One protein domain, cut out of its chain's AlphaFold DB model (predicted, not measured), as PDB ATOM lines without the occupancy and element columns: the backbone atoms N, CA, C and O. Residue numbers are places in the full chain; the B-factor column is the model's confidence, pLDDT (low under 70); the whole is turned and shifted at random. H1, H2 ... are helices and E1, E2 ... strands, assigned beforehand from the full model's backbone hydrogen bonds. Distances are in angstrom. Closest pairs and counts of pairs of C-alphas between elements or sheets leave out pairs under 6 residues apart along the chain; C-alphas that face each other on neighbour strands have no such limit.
ATOM      1  N   LEU A 170     144.123 135.912  97.456       93.75
ATOM      2  CA  LEU A 170     144.001 135.388  96.088       93.75
ATOM      3  C   LEU A 170     144.485 136.403  95.059       93.75
ATOM      4  O   LEU A 170     144.026 137.534  95.080       93.75
ATOM      5  N   THR A 171     145.307 135.997  94.101       93.56
ATOM      6  CA  THR A 171     145.613 136.777  92.894       93.56
ATOM      7  C   THR A 171     144.408 136.853  91.947       93.56
ATOM      8  O   THR A 171     143.453 136.080  92.044       93.56
ATOM      9  N   ALA A 172     144.461 137.764  90.971       94.25
ATOM     10  CA  ALA A 172     143.462 137.842  89.905       94.25
ATOM     11  C   ALA A 172     143.278 136.511  89.145       94.25
ATOM     12  O   ALA A 172     142.151 136.143  88.827       94.25
ATOM     13  N   GLU A 173     144.364 135.781  88.869       95.00
ATOM     14  CA  GLU A 173     144.309 134.481  88.186       95.00
ATOM     15  C   GLU A 173     143.616 133.421  89.050       95.00
ATOM     16  O   GLU A 173     142.692 132.760  88.585       95.00
ATOM     17  N   GLU A 174     143.986 133.321  90.326       95.62
ATOM     18  CA  GLU A 174     143.383 132.370  91.269       95.62
ATOM     19  C   GLU A 174     141.890 132.666  91.497       95.62
ATOM     20  O   GLU A 174     141.080 131.742  91.574       95.62
ATOM     21  N   ARG A 175     141.486 133.949  91.519       96.62
ATOM     22  CA  ARG A 175     140.064 134.329  91.567       96.62
ATOM     23  C   ARG A 175     139.308 133.898  90.308       96.62
ATOM     24  O   ARG A 175     138.181 133.428  90.427       96.62
ATOM     25  N   ILE A 176     139.902 134.023  89.120       96.75
ATOM     26  CA  ILE A 176     139.295 133.521  87.874       96.75
ATOM     27  C   ILE A 176     139.117 132.001  87.943       96.75
ATOM     28  O   ILE A 176     138.050 131.499  87.589       96.75
ATOM     29  N   THR A 177     140.131 131.265  88.410       96.25
ATOM     30  CA  THR A 177     140.050 129.804  88.561       96.25
ATOM     31  C   THR A 177     138.949 129.409  89.547       96.25
ATOM     32  O   THR A 177     138.125 128.559  89.217       96.25
ATOM     33  N   LEU A 178     138.856 130.091  90.696       97.25
ATOM     34  CA  LEU A 178     137.764 129.926  91.661       97.25
ATOM     35  C   LEU A 178     136.397 130.130  90.993       97.25
ATOM     36  O   LEU A 178     135.539 129.254  91.064       97.25
ATOM     37  N   LEU A 179     136.185 131.253  90.303       97.19
ATOM     38  CA  LEU A 179     134.897 131.541  89.665       97.19
ATOM     39  C   LEU A 179     134.554 130.534  88.557       97.19
ATOM     40  O   LEU A 179     133.393 130.170  88.404       97.19
ATOM     41  N   ARG A 180     135.545 130.007  87.832       95.75
ATOM     42  CA  ARG A 180     135.335 128.956  86.820       95.75
ATOM     43  C   ARG A 180     134.836 127.640  87.423       95.75
ATOM     44  O   ARG A 180     134.068 126.914  86.787       95.75
ATOM     45  N   VAL A 181     135.284 127.318  88.631       95.75
ATOM     46  CA  VAL A 181     134.822 126.137  89.363       95.75
ATOM     47  C   VAL A 181     133.434 126.378  89.952       95.75
ATOM     48  O   VAL A 181     132.551 125.543  89.772       95.75
ATOM     49  N   TYR A 182     133.227 127.519  90.614       96.94
ATOM     50  CA  TYR A 182     132.077 127.720  91.493       96.94
ATOM     51  C   TYR A 182     130.934 128.570  90.912       96.94
ATOM     52  O   TYR A 182     129.816 128.433  91.391       96.94
ATOM     53  N   ASP A 183     131.127 129.441  89.910       96.44
ATOM     54  CA  ASP A 183     130.031 130.267  89.344       96.44
ATOM     55  C   ASP A 183     129.209 129.446  88.344       96.44
ATOM     56  O   ASP A 183     129.191 129.697  87.137       96.44
ATOM     57  N   ARG A 184     128.552 128.412  88.874       96.06
ATOM     58  CA  ARG A 184     127.674 127.494  88.152       96.06
ATOM     59  C   ARG A 184     126.283 127.472  88.797       96.06
ATOM     60  O   ARG A 184     126.175 127.733  89.999       96.06
ATOM     61  N   PRO A 185     125.216 127.147  88.048       97.06
ATOM     62  CA  PRO A 185     123.862 127.070  88.604       97.06
ATOM     63  C   PRO A 185     123.747 126.149  89.829       97.06
ATOM     64  O   PRO A 185     123.018 126.461  90.768       97.06
ATOM     65  N   GLU A 186     124.505 125.051  89.855       97.62
ATOM     66  CA  GLU A 186     124.532 124.073  90.947       97.62
ATOM     67  C   GLU A 186     125.020 124.689  92.261       97.62
ATOM     68  O   GLU A 186     124.530 124.326  93.328       97.62
ATOM     69  N   PHE A 187     125.948 125.648  92.197       97.44
ATOM     70  CA  PHE A 187     126.436 126.351  93.379       97.44
ATOM     71  C   PHE A 187     125.321 127.173  94.019       97.44
ATOM     72  O   PHE A 187     125.063 127.049  95.213       97.44
ATOM     73  N   GLN A 188     124.613 127.972  93.216       97.31
ATOM     74  CA  GLN A 188     123.510 128.790  93.715       97.31
ATOM     75  C   GLN A 188     122.368 127.920  94.245       97.31
ATOM     76  O   GLN A 188     121.796 128.236  95.286       97.31
ATOM     77  N   ALA A 189     122.071 126.803  93.578       97.50
ATOM     78  CA  ALA A 189     121.089 125.838  94.063       97.50
ATOM     79  C   ALA A 189     121.497 125.212  95.410       97.50
ATOM     80  O   ALA A 189     120.644 125.016  96.272       97.50
ATOM     81  N   ARG A 190     122.790 124.918  95.608       96.50
ATOM     82  CA  ARG A 190     123.309 124.293  96.833       96.50
ATOM     83  C   ARG A 190     123.438 125.265  98.006       96.50
ATOM     84  O   ARG A 190     123.190 124.859  99.140       96.50
ATOM     85  N   PHE A 191     123.871 126.494  97.749       96.94
ATOM     86  CA  PHE A 191     124.297 127.442  98.781       96.94
ATOM     87  C   PHE A 191     123.386 128.667  98.915       96.94
ATOM     88  O   PHE A 191     123.587 129.470  99.817       96.94
ATOM     89  N   GLY A 192     122.396 128.839  98.033       96.94
ATOM     90  CA  GLY A 192     121.448 129.962  98.078       96.94
ATOM     91  C   GLY A 192     122.036 131.317  97.666       96.94
ATOM     92  O   GLY A 192     121.339 132.325  97.694       96.94
ATOM     93  N   THR A 193     123.301 131.350  97.249       97.19
ATOM     94  CA  THR A 193     124.067 132.566  96.945       97.19
ATOM     95  C   THR A 193     125.049 132.310  95.805       97.19
ATOM     96  O   THR A 193     125.223 131.169  95.371       97.19
ATOM     97  N   ARG A 194     125.683 133.355  95.273       96.38
ATOM     98  CA  ARG A 194     126.684 133.231  94.208       96.38
ATOM     99  C   ARG A 194     128.093 133.355  94.796       96.38
ATOM    100  O   ARG A 194     128.301 134.099  95.746       96.38
ATOM    101  N   PRO A 195     129.110 132.700  94.210       96.00
ATOM    102  CA  PRO A 195     130.457 132.676  94.794       96.00
ATOM    103  C   PRO A 195     131.159 134.041  94.811       96.00
ATOM    104  O   PRO A 195     132.124 134.228  95.547       96.00
ATOM    105  N   HIS A 196     130.705 134.998  93.996       93.81
ATOM    106  CA  HIS A 196     131.246 136.357  94.010       93.81
ATOM    107  C   HIS A 196     130.718 137.199  95.178       93.81
ATOM    108  O   HIS A 196     131.354 138.189  95.524       93.81
ATOM    109  N   ASP A 197     129.606 136.782  95.788       94.06
ATOM    110  CA  ASP A 197     129.020 137.419  96.968       94.06
ATOM    111  C   ASP A 197     129.593 136.843  98.275       94.06
ATOM    112  O   ASP A 197     129.280 137.334  99.355       94.06
ATOM    113  N   LEU A 198     130.429 135.801  98.185       95.12
ATOM    114  CA  LEU A 198     131.029 135.146  99.341       95.12
ATOM    115  C   LEU A 198     132.400 135.696  99.695       95.12
ATOM    116  O   LEU A 198     133.264 135.898  98.835       95.12
ATOM    117  N   ASP A 199     132.619 135.803 101.003       92.62
ATOM    118  CA  ASP A 199     133.935 136.040 101.569       92.62
ATOM    119  C   ASP A 199     134.852 134.837 101.326       92.62
ATOM    120  O   ASP A 199     134.488 133.670 101.522       92.62
ATOM    121  N   VAL A 200     136.088 135.149 100.939       95.31
ATOM    122  CA  VAL A 200     137.199 134.201 100.929       95.31
ATOM    123  C   VAL A 200     137.979 134.396 102.223       95.31
ATOM    124  O   VAL A 200     138.561 135.456 102.458       95.31
ATOM    125  N   VAL A 201     137.973 133.378 103.075       95.62
ATOM    126  CA  VAL A 201     138.487 133.448 104.442       95.62
ATOM    127  C   VAL A 201     139.681 132.499 104.606       95.62
ATOM    128  O   VAL A 201     139.586 131.323 104.249       95.62
ATOM    129  N   PRO A 202     140.820 132.959 105.154       96.25
ATOM    130  CA  PRO A 202     141.922 132.069 105.500       96.25
ATOM    131  C   PRO A 202     141.534 131.095 106.619       96.25
ATOM    132  O   PRO A 202     140.906 131.497 107.600       96.25
ATOM    133  N   ALA A 203     141.960 129.832 106.518       96.31
ATOM    134  CA  ALA A 203     141.701 128.804 107.530       96.31
ATOM    135  C   ALA A 203     142.076 129.256 108.954       96.31
ATOM    136  O   ALA A 203     141.293 129.088 109.887       96.31
ATOM    137  N   TYR A 204     143.236 129.899 109.129       96.38
ATOM    138  CA  TYR A 204     143.690 130.335 110.456       96.38
ATOM    139  C   TYR A 204     142.872 131.482 111.048       96.38
ATOM    140  O   TYR A 204     142.839 131.622 112.269       96.38
ATOM    141  N   ARG A 205     142.169 132.274 110.228       95.69
ATOM    142  CA  ARG A 205     141.239 133.283 110.749       95.69
ATOM    143  C   ARG A 205     140.040 132.623 111.426       95.69
ATOM    144  O   ARG A 205     139.644 133.066 112.496       95.69
ATOM    145  N   LEU A 206     139.526 131.527 110.862       94.19
ATOM    146  CA  LEU A 206     138.426 130.770 111.474       94.19
ATOM    147  C   LEU A 206     138.814 130.176 112.835       94.19
ATOM    148  O   LEU A 206     137.998 130.164 113.758       94.19
ATOM    149  N   LEU A 207     140.067 129.733 112.966       94.62
ATOM    150  CA  LEU A 207     140.619 129.243 114.230       94.62
ATOM    151  C   LEU A 207     140.821 130.379 115.242       94.62
ATOM    152  O   LEU A 207     140.447 130.241 116.403       94.62
ATOM    153  N   ALA A 208     141.385 131.512 114.808       94.56
ATOM    154  CA  ALA A 208     141.658 132.661 115.674       94.56
ATOM    155  C   ALA A 208     140.380 133.304 116.233       94.56
ATOM    156  O   ALA A 208     140.372 133.792 117.360       94.56
ATOM    157  N   GLU A 209     139.286 133.273 115.472       92.50
ATOM    158  CA  GLU A 209     137.968 133.723 115.927       92.50
ATOM    159  C   GLU A 209     137.307 132.731 116.911       92.50
ATOM    160  O   GLU A 209     136.192 132.978 117.366       92.50
ATOM    161  N   GLY A 210     137.971 131.612 117.241       86.25
ATOM    162  CA  GLY A 210     137.488 130.592 118.177       86.25
ATOM    163  C   GLY A 210     136.281 129.805 117.666       86.25
ATOM    164  O   GLY A 210     135.604 129.143 118.447       86.25
ATOM    165  N   ARG A 211     135.985 129.899 116.365       82.00
ATOM    166  CA  ARG A 211     134.757 129.354 115.775       82.00
ATOM    167  C   ARG A 211     134.872 127.877 115.408       82.00
ATOM    168  O   ARG A 211     133.861 127.191 115.358       82.00
ATOM    169  N   LEU A 212     136.085 127.407 115.121       91.25
ATOM    170  CA  LEU A 212     136.388 126.023 114.762       91.25
ATOM    171  C   LEU A 212     137.699 125.591 115.424       91.25
ATOM    172  O   LEU A 212     138.611 126.395 115.607       91.25
ATOM    173  N   THR A 213     137.810 124.305 115.737       90.94
ATOM    174  CA  THR A 213     139.078 123.667 116.119       90.94
ATOM    175  C   THR A 213     139.818 123.141 114.879       90.94
ATOM    176  O   THR A 213     139.173 122.856 113.862       90.94
ATOM    177  N   PRO A 214     141.152 122.941 114.938       91.38
ATOM    178  CA  PRO A 214     141.904 122.325 113.841       91.38
ATOM    179  C   PRO A 214     141.311 120.983 113.389       91.38
ATOM    180  O   PRO A 214     141.118 120.777 112.195       91.38
ATOM    181  N   GLY A 215     140.924 120.122 114.338       85.75
ATOM    182  CA  GLY A 215     140.339 118.812 114.040       85.75
ATOM    183  C   GLY A 215     138.955 118.882 113.385       85.75
ATOM    184  O   GLY A 215     138.638 118.047 112.543       85.75
ATOM    185  N   GLN A 216     138.128 119.886 113.707       89.88
ATOM    186  CA  GLN A 216     136.852 120.097 113.005       89.88
ATOM    187  C   GLN A 216     137.078 120.502 111.547       89.88
ATOM    188  O   GLN A 216     136.436 119.950 110.650       89.88
ATOM    189  N   LEU A 217     138.005 121.435 111.307       90.38
ATOM    190  CA  LEU A 217     138.314 121.908 109.960       90.38
ATOM    191  C   LEU A 217     138.960 120.804 109.110       90.38
ATOM    192  O   LEU A 217     138.586 120.617 107.952       90.38
ATOM    193  N   GLU A 218     139.865 120.025 109.706       86.25
ATOM    194  CA  GLU A 218     140.467 118.850 109.083       86.25
ATOM    195  C   GLU A 218     139.420 117.801 108.739       86.25
ATOM    196  O   GLU A 218     139.324 117.400 107.584       86.25
ATOM    197  N   LYS A 219     138.598 117.385 109.710       87.38
ATOM    198  CA  LYS A 219     137.565 116.367 109.499       87.38
ATOM    199  C   LYS A 219     136.636 116.758 108.355       87.38
ATOM    200  O   LYS A 219     136.327 115.921 107.511       87.38
ATOM    201  N   TRP A 220     136.219 118.022 108.300       90.06
ATOM    202  CA  TRP A 220     135.425 118.538 107.189       90.06
ATOM    203  C   TRP A 220     136.186 118.482 105.854       90.06
ATOM    204  O   TRP A 220     135.657 117.972 104.861       90.06
ATOM    205  N   SER A 221     137.429 118.969 105.819       86.00
ATOM    206  CA  SER A 221     138.240 118.990 104.599       86.00
ATOM    207  C   SER A 221     138.534 117.579 104.078       86.00
ATOM    208  O   SER A 221     138.393 117.329 102.881       86.00
ATOM    209  N   THR A 222     138.905 116.655 104.963       83.44
ATOM    210  CA  THR A 222     139.202 115.248 104.664       83.44
ATOM    211  C   THR A 222     137.954 114.519 104.190       83.44
ATOM    212  O   THR A 222     137.999 113.900 103.132       83.44
ATOM    213  N   ALA A 223     136.815 114.668 104.876       82.94
ATOM    214  CA  ALA A 223     135.560 114.053 104.444       82.94
ATOM    215  C   ALA A 223     135.141 114.525 103.041       82.94
ATOM    216  O   ALA A 223     134.711 113.720 102.213       82.94
ATOM    217  N   SER A 224     135.305 115.819 102.737       79.75
ATOM    218  CA  SER A 224     135.011 116.334 101.394       79.75
ATOM    219  C   SER A 224     135.996 115.802 100.342       79.75
ATOM    220  O   SER A 224     135.579 115.400  99.254       79.75
ATOM    221  N   ALA A 225     137.290 115.735 100.671       80.25
ATOM    222  CA  ALA A 225     138.330 115.215  99.783       80.25
ATOM    223  C   ALA A 225     138.219 113.702  99.530       80.25
ATOM    224  O   ALA A 225     138.522 113.241  98.430       80.25
ATOM    225  N   GLU A 226     137.786 112.918 100.512       81.12
ATOM    226  CA  GLU A 226     137.542 111.481 100.354       81.12
ATOM    227  C   GLU A 226     136.324 111.222  99.473       81.12
ATOM    228  O   GLU A 226     136.379 110.370  98.588       81.12
ATOM    229  N   LEU A 227     135.261 112.008  99.653       75.31
ATOM    230  CA  LEU A 227     134.048 111.882  98.854       75.31
ATOM    231  C   LEU A 227     134.252 112.317  97.393       75.31
ATOM    232  O   LEU A 227     133.652 111.730  96.495       75.31
ATOM    233  N   ARG A 228     135.062 113.357  97.145       77.38
ATOM    234  CA  ARG A 228     135.100 114.056  95.843       77.38
ATOM    235  C   ARG A 228     136.480 114.148  95.182       77.38
ATOM    236  O   ARG A 228     136.564 114.432  93.993       77.38
ATOM    237  N   GLY A 229     137.560 113.897  95.918       80.81
ATOM    238  CA  GLY A 229     138.943 114.201  95.520       80.81
ATOM    239  C   GLY A 229     139.399 115.605  95.918       80.81
ATOM    240  O   GLY A 229     138.566 116.442  96.227       80.81
ATOM    241  N   LEU A 230     140.723 115.838  95.946       77.25
ATOM    242  CA  LEU A 230     141.360 117.109  96.362       77.25
ATOM    243  C   LEU A 230     141.198 118.243  95.336       77.25
ATOM    244  O   LEU A 230     141.191 119.411  95.717       77.25
ATOM    245  N   ASP A 231     141.049 117.880  94.064       86.06
ATOM    246  CA  ASP A 231     140.715 118.778  92.962       86.06
ATOM    247  C   ASP A 231     139.492 118.218  92.230       86.06
ATOM    248  O   ASP A 231     139.577 117.567  91.190       86.06
ATOM    249  N   SER A 232     138.344 118.327  92.895       89.69
ATOM    250  CA  SER A 232     137.136 117.584  92.520       89.69
ATOM    251  C   SER A 232     136.404 118.145  91.298       89.69
ATOM    252  O   SER A 232     135.587 117.455  90.690       89.69
ATOM    253  N   GLY A 233     136.615 119.423  90.979       93.06
ATOM    254  CA  GLY A 233     135.791 120.184  90.040       93.06
ATOM    255  C   GLY A 233     134.341 120.396  90.501       93.06
ATOM    256  O   GLY A 233     133.540 120.954  89.737       93.06
ATOM    257  N   ALA A 234     133.988 119.943  91.711       94.06
ATOM    258  CA  ALA A 234     132.652 120.014  92.284       94.06
ATOM    259  C   ALA A 234     132.450 121.328  93.047       94.06
ATOM    260  O   ALA A 234     133.364 121.835  93.696       94.06
ATOM    261  N   VAL A 235     131.224 121.857  93.005       94.69
ATOM    262  CA  VAL A 235     130.866 123.140  93.635       94.69
ATOM    263  C   VAL A 235     130.891 123.101  95.167       94.69
ATOM    264  O   VAL A 235     130.943 124.147  95.799       94.69
ATOM    265  N   ASP A 236     130.864 121.911  95.761       91.81
ATOM    266  CA  ASP A 236     130.880 121.662  97.206       91.81
ATOM    267  C   ASP A 236     132.043 120.743  97.637       91.81
ATOM    268  O   ASP A 236     132.022 120.147  98.717       91.81
ATOM    269  N   GLY A 237     133.046 120.600  96.765       91.38
ATOM    270  CA  GLY A 237     134.279 119.868  97.029       91.38
ATOM    271  C   GLY A 237     135.492 120.784  97.154       91.38
ATOM    272  O   GLY A 237     135.412 121.972  96.835       91.38
ATOM    273  N   PRO A 238     136.637 120.247  97.602       93.19
ATOM    274  CA  PRO A 238     137.886 120.978  97.532       93.19
ATOM    275  C   PRO A 238     138.354 121.061  96.073       93.19
ATOM    276  O   PRO A 238     138.111 120.157  95.261       93.19
ATOM    277  N   ASN A 239     138.988 122.183  95.744       95.69
ATOM    278  CA  ASN A 239     139.493 122.485  94.411       95.69
ATOM    279  C   ASN A 239     140.833 123.214  94.505       95.69
ATOM    280  O   ASN A 239     140.973 124.135  95.319       95.69
ATOM    281  N   GLU A 240     141.795 122.834  93.668       95.00
ATOM    282  CA  GLU A 240     143.061 123.555  93.538       95.00
ATOM    283  C   GLU A 240     142.855 124.743  92.590       95.00
ATOM    284  O   GLU A 240     142.420 124.590  91.450       95.00
ATOM    285  N   ILE A 241     143.118 125.958  93.072       95.56
ATOM    286  CA  ILE A 241     142.911 127.191  92.294       95.56
ATOM    287  C   ILE A 241     144.217 127.922  91.962       95.56
ATOM    288  O   ILE A 241     144.192 128.910  91.227       95.56
ATOM    289  N   GLY A 242     145.346 127.431  92.479       94.00
ATOM    290  CA  GLY A 242     146.693 127.934  92.228       94.00
ATOM    291  C   GLY A 242     147.755 127.048  92.878       94.00
ATOM    292  O   GLY A 242     147.429 126.114  93.607       94.00
ATOM    293  N   ASP A 243     149.030 127.363  92.644       93.12
ATOM    294  CA  ASP A 243     150.141 126.595  93.210       93.12
ATOM    295  C   ASP A 243     150.087 126.625  94.753       93.12
ATOM    296  O   ASP A 243     150.177 127.695  95.361       93.12
ATOM    297  N   CYS A 244     149.984 125.448  95.382       92.88
ATOM    298  CA  CYS A 244     149.862 125.293  96.841       92.88
ATOM    299  C   CYS A 244     148.598 125.944  97.443       92.88
ATOM    300  O   CYS A 244     148.559 126.259  98.639       92.88
ATOM    301  N   LEU A 245     147.573 126.165  96.614       95.00
ATOM    302  CA  LEU A 245     146.361 126.885  96.979       95.00
ATOM    303  C   LEU A 245     145.110 126.080  96.626       95.00
ATOM    304  O   LEU A 245     144.671 126.033  95.477       95.00
ATOM    305  N   SER A 246     144.485 125.516  97.650       95.31
ATOM    306  CA  SER A 246     143.185 124.864  97.580       95.31
ATOM    307  C   SER A 246     142.118 125.699  98.279       95.31
ATOM    308  O   SER A 246     142.376 126.365  99.283       95.31
ATOM    309  N   VAL A 247     140.886 125.619  97.790       96.44
ATOM    310  CA  VAL A 247     139.711 126.212  98.438       96.44
ATOM    311  C   VAL A 247     138.585 125.199  98.550       96.44
ATOM    312  O   VAL A 247     138.459 124.315  97.705       96.44
ATOM    313  N   ASN A 248     137.755 125.340  99.578       95.38
ATOM    314  CA  ASN A 248     136.551 124.534  99.775       95.38
ATOM    315  C   ASN A 248     135.460 125.400 100.428       95.38
ATOM    316  O   ASN A 248     135.777 126.338 101.163       95.38
ATOM    317  N   VAL A 249     134.187 125.111 100.159       95.81
ATOM    318  CA  VAL A 249     133.053 125.891 100.680       95.81
ATOM    319  C   VAL A 249     132.571 125.283 101.989       95.81
ATOM    320  O   VAL A 249     132.056 124.164 102.010       95.81
ATOM    321  N   PHE A 250     132.741 126.013 103.084       93.94
ATOM    322  CA  PHE A 250     132.258 125.603 104.394       93.94
ATOM    323  C   PHE A 250     130.862 126.171 104.634       93.94
ATOM    324  O   PHE A 250     130.648 127.372 104.482       93.94
ATOM    325  N   GLN A 251     129.923 125.310 105.016       93.31
ATOM    326  CA  GLN A 251     128.585 125.707 105.435       93.31
ATOM    327  C   GLN A 251     128.119 124.766 106.540       93.31
ATOM    328  O   GLN A 251     127.973 123.565 106.306       93.31
ATOM    329  N   ASP A 252     127.874 125.320 107.721       89.56
ATOM    330  CA  ASP A 252     127.390 124.589 108.887       89.56
ATOM    331  C   ASP A 252     126.323 125.454 109.588       89.56
ATOM    332  O   ASP A 252     126.588 126.636 109.809       89.56
ATOM    333  N   PRO A 253     125.119 124.927 109.894       91.00
ATOM    334  CA  PRO A 253     124.053 125.693 110.548       91.00
ATOM    335  C   PRO A 253     124.469 126.357 111.866       91.00
ATOM    336  O   PRO A 253     123.971 127.438 112.186       91.00
ATOM    337  N   ASP A 254     125.399 125.746 112.600       87.81
ATOM    338  CA  ASP A 254     125.875 126.236 113.894       87.81
ATOM    339  C   ASP A 254     127.019 127.260 113.746       87.81
ATOM    340  O   ASP A 254     127.485 127.844 114.728       87.81
ATOM    341  N   PHE A 255     127.465 127.530 112.515       86.44
ATOM    342  CA  PHE A 255     128.537 128.467 112.202       86.44
ATOM    343  C   PHE A 255     128.051 129.594 111.288       86.44
ATOM    344  O   PHE A 255     127.420 129.364 110.264       86.44
ATOM    345  N   ASN A 256     128.403 130.841 111.623       86.62
ATOM    346  CA  ASN A 256     128.100 132.020 110.797       86.62
ATOM    347  C   ASN A 256     126.607 132.133 110.410       86.62
ATOM    348  O   ASN A 256     126.275 132.611 109.331       86.62
ATOM    349  N   GLY A 257     125.704 131.648 111.272       89.81
ATOM    350  CA  GLY A 257     124.264 131.625 111.003       89.81
ATOM    351  C   GLY A 257     123.850 130.722 109.834       89.81
ATOM    352  O   GLY A 257     122.803 130.961 109.242       89.81
ATOM    353  N   GLY A 258     124.667 129.728 109.470       92.50
ATOM    354  CA  GLY A 258     124.438 128.866 108.309       92.50
ATOM    355  C   GLY A 258     124.870 129.473 106.973       92.50
ATOM    356  O   GLY A 258     124.708 128.825 105.934       92.50
ATOM    357  N   GLU A 259     125.429 130.686 106.972       95.38
ATOM    358  CA  GLU A 259     125.906 131.339 105.755       95.38
ATOM    359  C   GLU A 259     127.213 130.694 105.261       95.38
ATOM    360  O   GLU A 259     128.163 130.540 106.042       95.38
ATOM    361  N   PRO A 260     127.292 130.321 103.971       96.69
ATOM    362  CA  PRO A 260     128.457 129.651 103.413       96.69
ATOM    363  C   PRO A 260     129.653 130.604 103.292       96.69
ATOM    364  O   PRO A 260     129.504 131.786 102.993       96.69
ATOM    365  N   VAL A 261     130.863 130.075 103.464       96.31
ATOM    366  CA  VAL A 261     132.126 130.813 103.284       96.31
ATOM    367  C   VAL A 261     133.115 129.994 102.461       96.31
ATOM    368  O   VAL A 261     133.139 128.767 102.544       96.31
ATOM    369  N   ILE A 262     133.963 130.656 101.672       96.94
ATOM    370  CA  ILE A 262     135.025 129.973 100.923       96.94
ATOM    371  C   ILE A 262     136.289 129.973 101.779       96.94
ATOM    372  O   ILE A 262     136.828 131.032 102.085       96.94
ATOM    373  N   VAL A 263     136.785 128.796 102.153       97.06
ATOM    374  CA  VAL A 263     137.944 128.659 103.043       97.06
ATOM    375  C   VAL A 263     139.200 128.331 102.250       97.06
ATOM    376  O   VAL A 263     139.208 127.383 101.464       97.06
ATOM    377  N   VAL A 264     140.271 129.092 102.478       96.44
ATOM    378  CA  VAL A 264     141.591 128.876 101.866       96.44
ATOM    379  C   VAL A 264     142.403 127.865 102.667       96.44
ATOM    380  O   VAL A 264     142.595 128.044 103.869       96.44
ATOM    381  N   ASN A 265     142.923 126.843 101.981       95.81
ATOM    382  CA  ASN A 265     143.763 125.768 102.514       95.81
ATOM    383  C   ASN A 265     143.229 125.157 103.827       95.81
ATOM    384  O   ASN A 265     143.962 125.067 104.815       95.81
TER     385      ASN A 265
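This is residues 170 to 265 of the 725 residues of an uncharacterized protein of Streptomyces sp. BK340 (UniProt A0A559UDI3). A small, twisted sheet of four strands makes the middle of this domain, with H1 over one face and the longest helix, H4, across the opposite face. H3 follows E1 directly and only grazes the sheet, while H2 lies off it. The printed part has 96 residues, with four named helices and four named strands in the order H1 H2 E1 H3 H4 E2 E3 E4; the class is mixed, helices and strands. The sheet is mixed, ordered E1 E4 E3 E2. The whole is compact and rounded, with a radius of gyration of the C-alphas of 12.5 A and spans of 31 by 29 by 27 A.

Start at H1, residues 172 to 182, which is on the sheet at a height of 8.3 A, over E3, residues 245 to 250, and slantwise to it at 42 degrees on the local plane. Its closest C-alphas to E2, residues 239 to 242, are those of Glu 174 and Ile 241, 5.3 A apart. H2, residues 185 to 191, is only just not on the sheet, with 4 pairs of C-alphas within 10 A; it and H1 meet only through their link. Next look at E1, residues 200 to 202, parallel to E4, residues 261 to 264, with N 201 and O 262 2.8 A apart. H3, residues 203 to 208, only grazes the sheet with its residues 203 to 206. H4, residues 214 to 228, is on the face opposite to H1, over E3 and across it at 82 degrees on the local plane; the closest C-alphas of H4 and E3 are those of Ser 221 and Asn 248, 7.5 A apart. E1, H3 H4 and E2 form a split strand-helix-strand unit, two strands of one sheet that are not neighbours, joined through helices, with E4 and E3 between them in the sheet; its crossover is right-handed. E2, E3 and E4 form a meander, each strand the antiparallel neighbour of the one before: N 239 and O 247 are 2.9 A apart, N 250 and O 261 2.8 A. In H1, H2, H3 and H4 every O i to N i+4 pair is within hydrogen-bond range.

Find C-alpha 172 at (143.462, 137.842, 89.905); from there H1 runs 15.3 A. H2 measures 10.2 A, E1 6.9 A and H3 9.0 A. H4 runs 20.9 A from C-alpha 214 at (141.904, 122.325, 113.841). E2 spans 9.3 A, E3 16.0 A, and E4 9.8 A, ending at C-alpha 264, (141.591, 128.876, 101.866).

The C-alphas farthest apart, of Pro 185 and Ala 208, are 32.9 A apart. The printed part has no cut, no link is long, and no printed residue is under 70 in pLDDT.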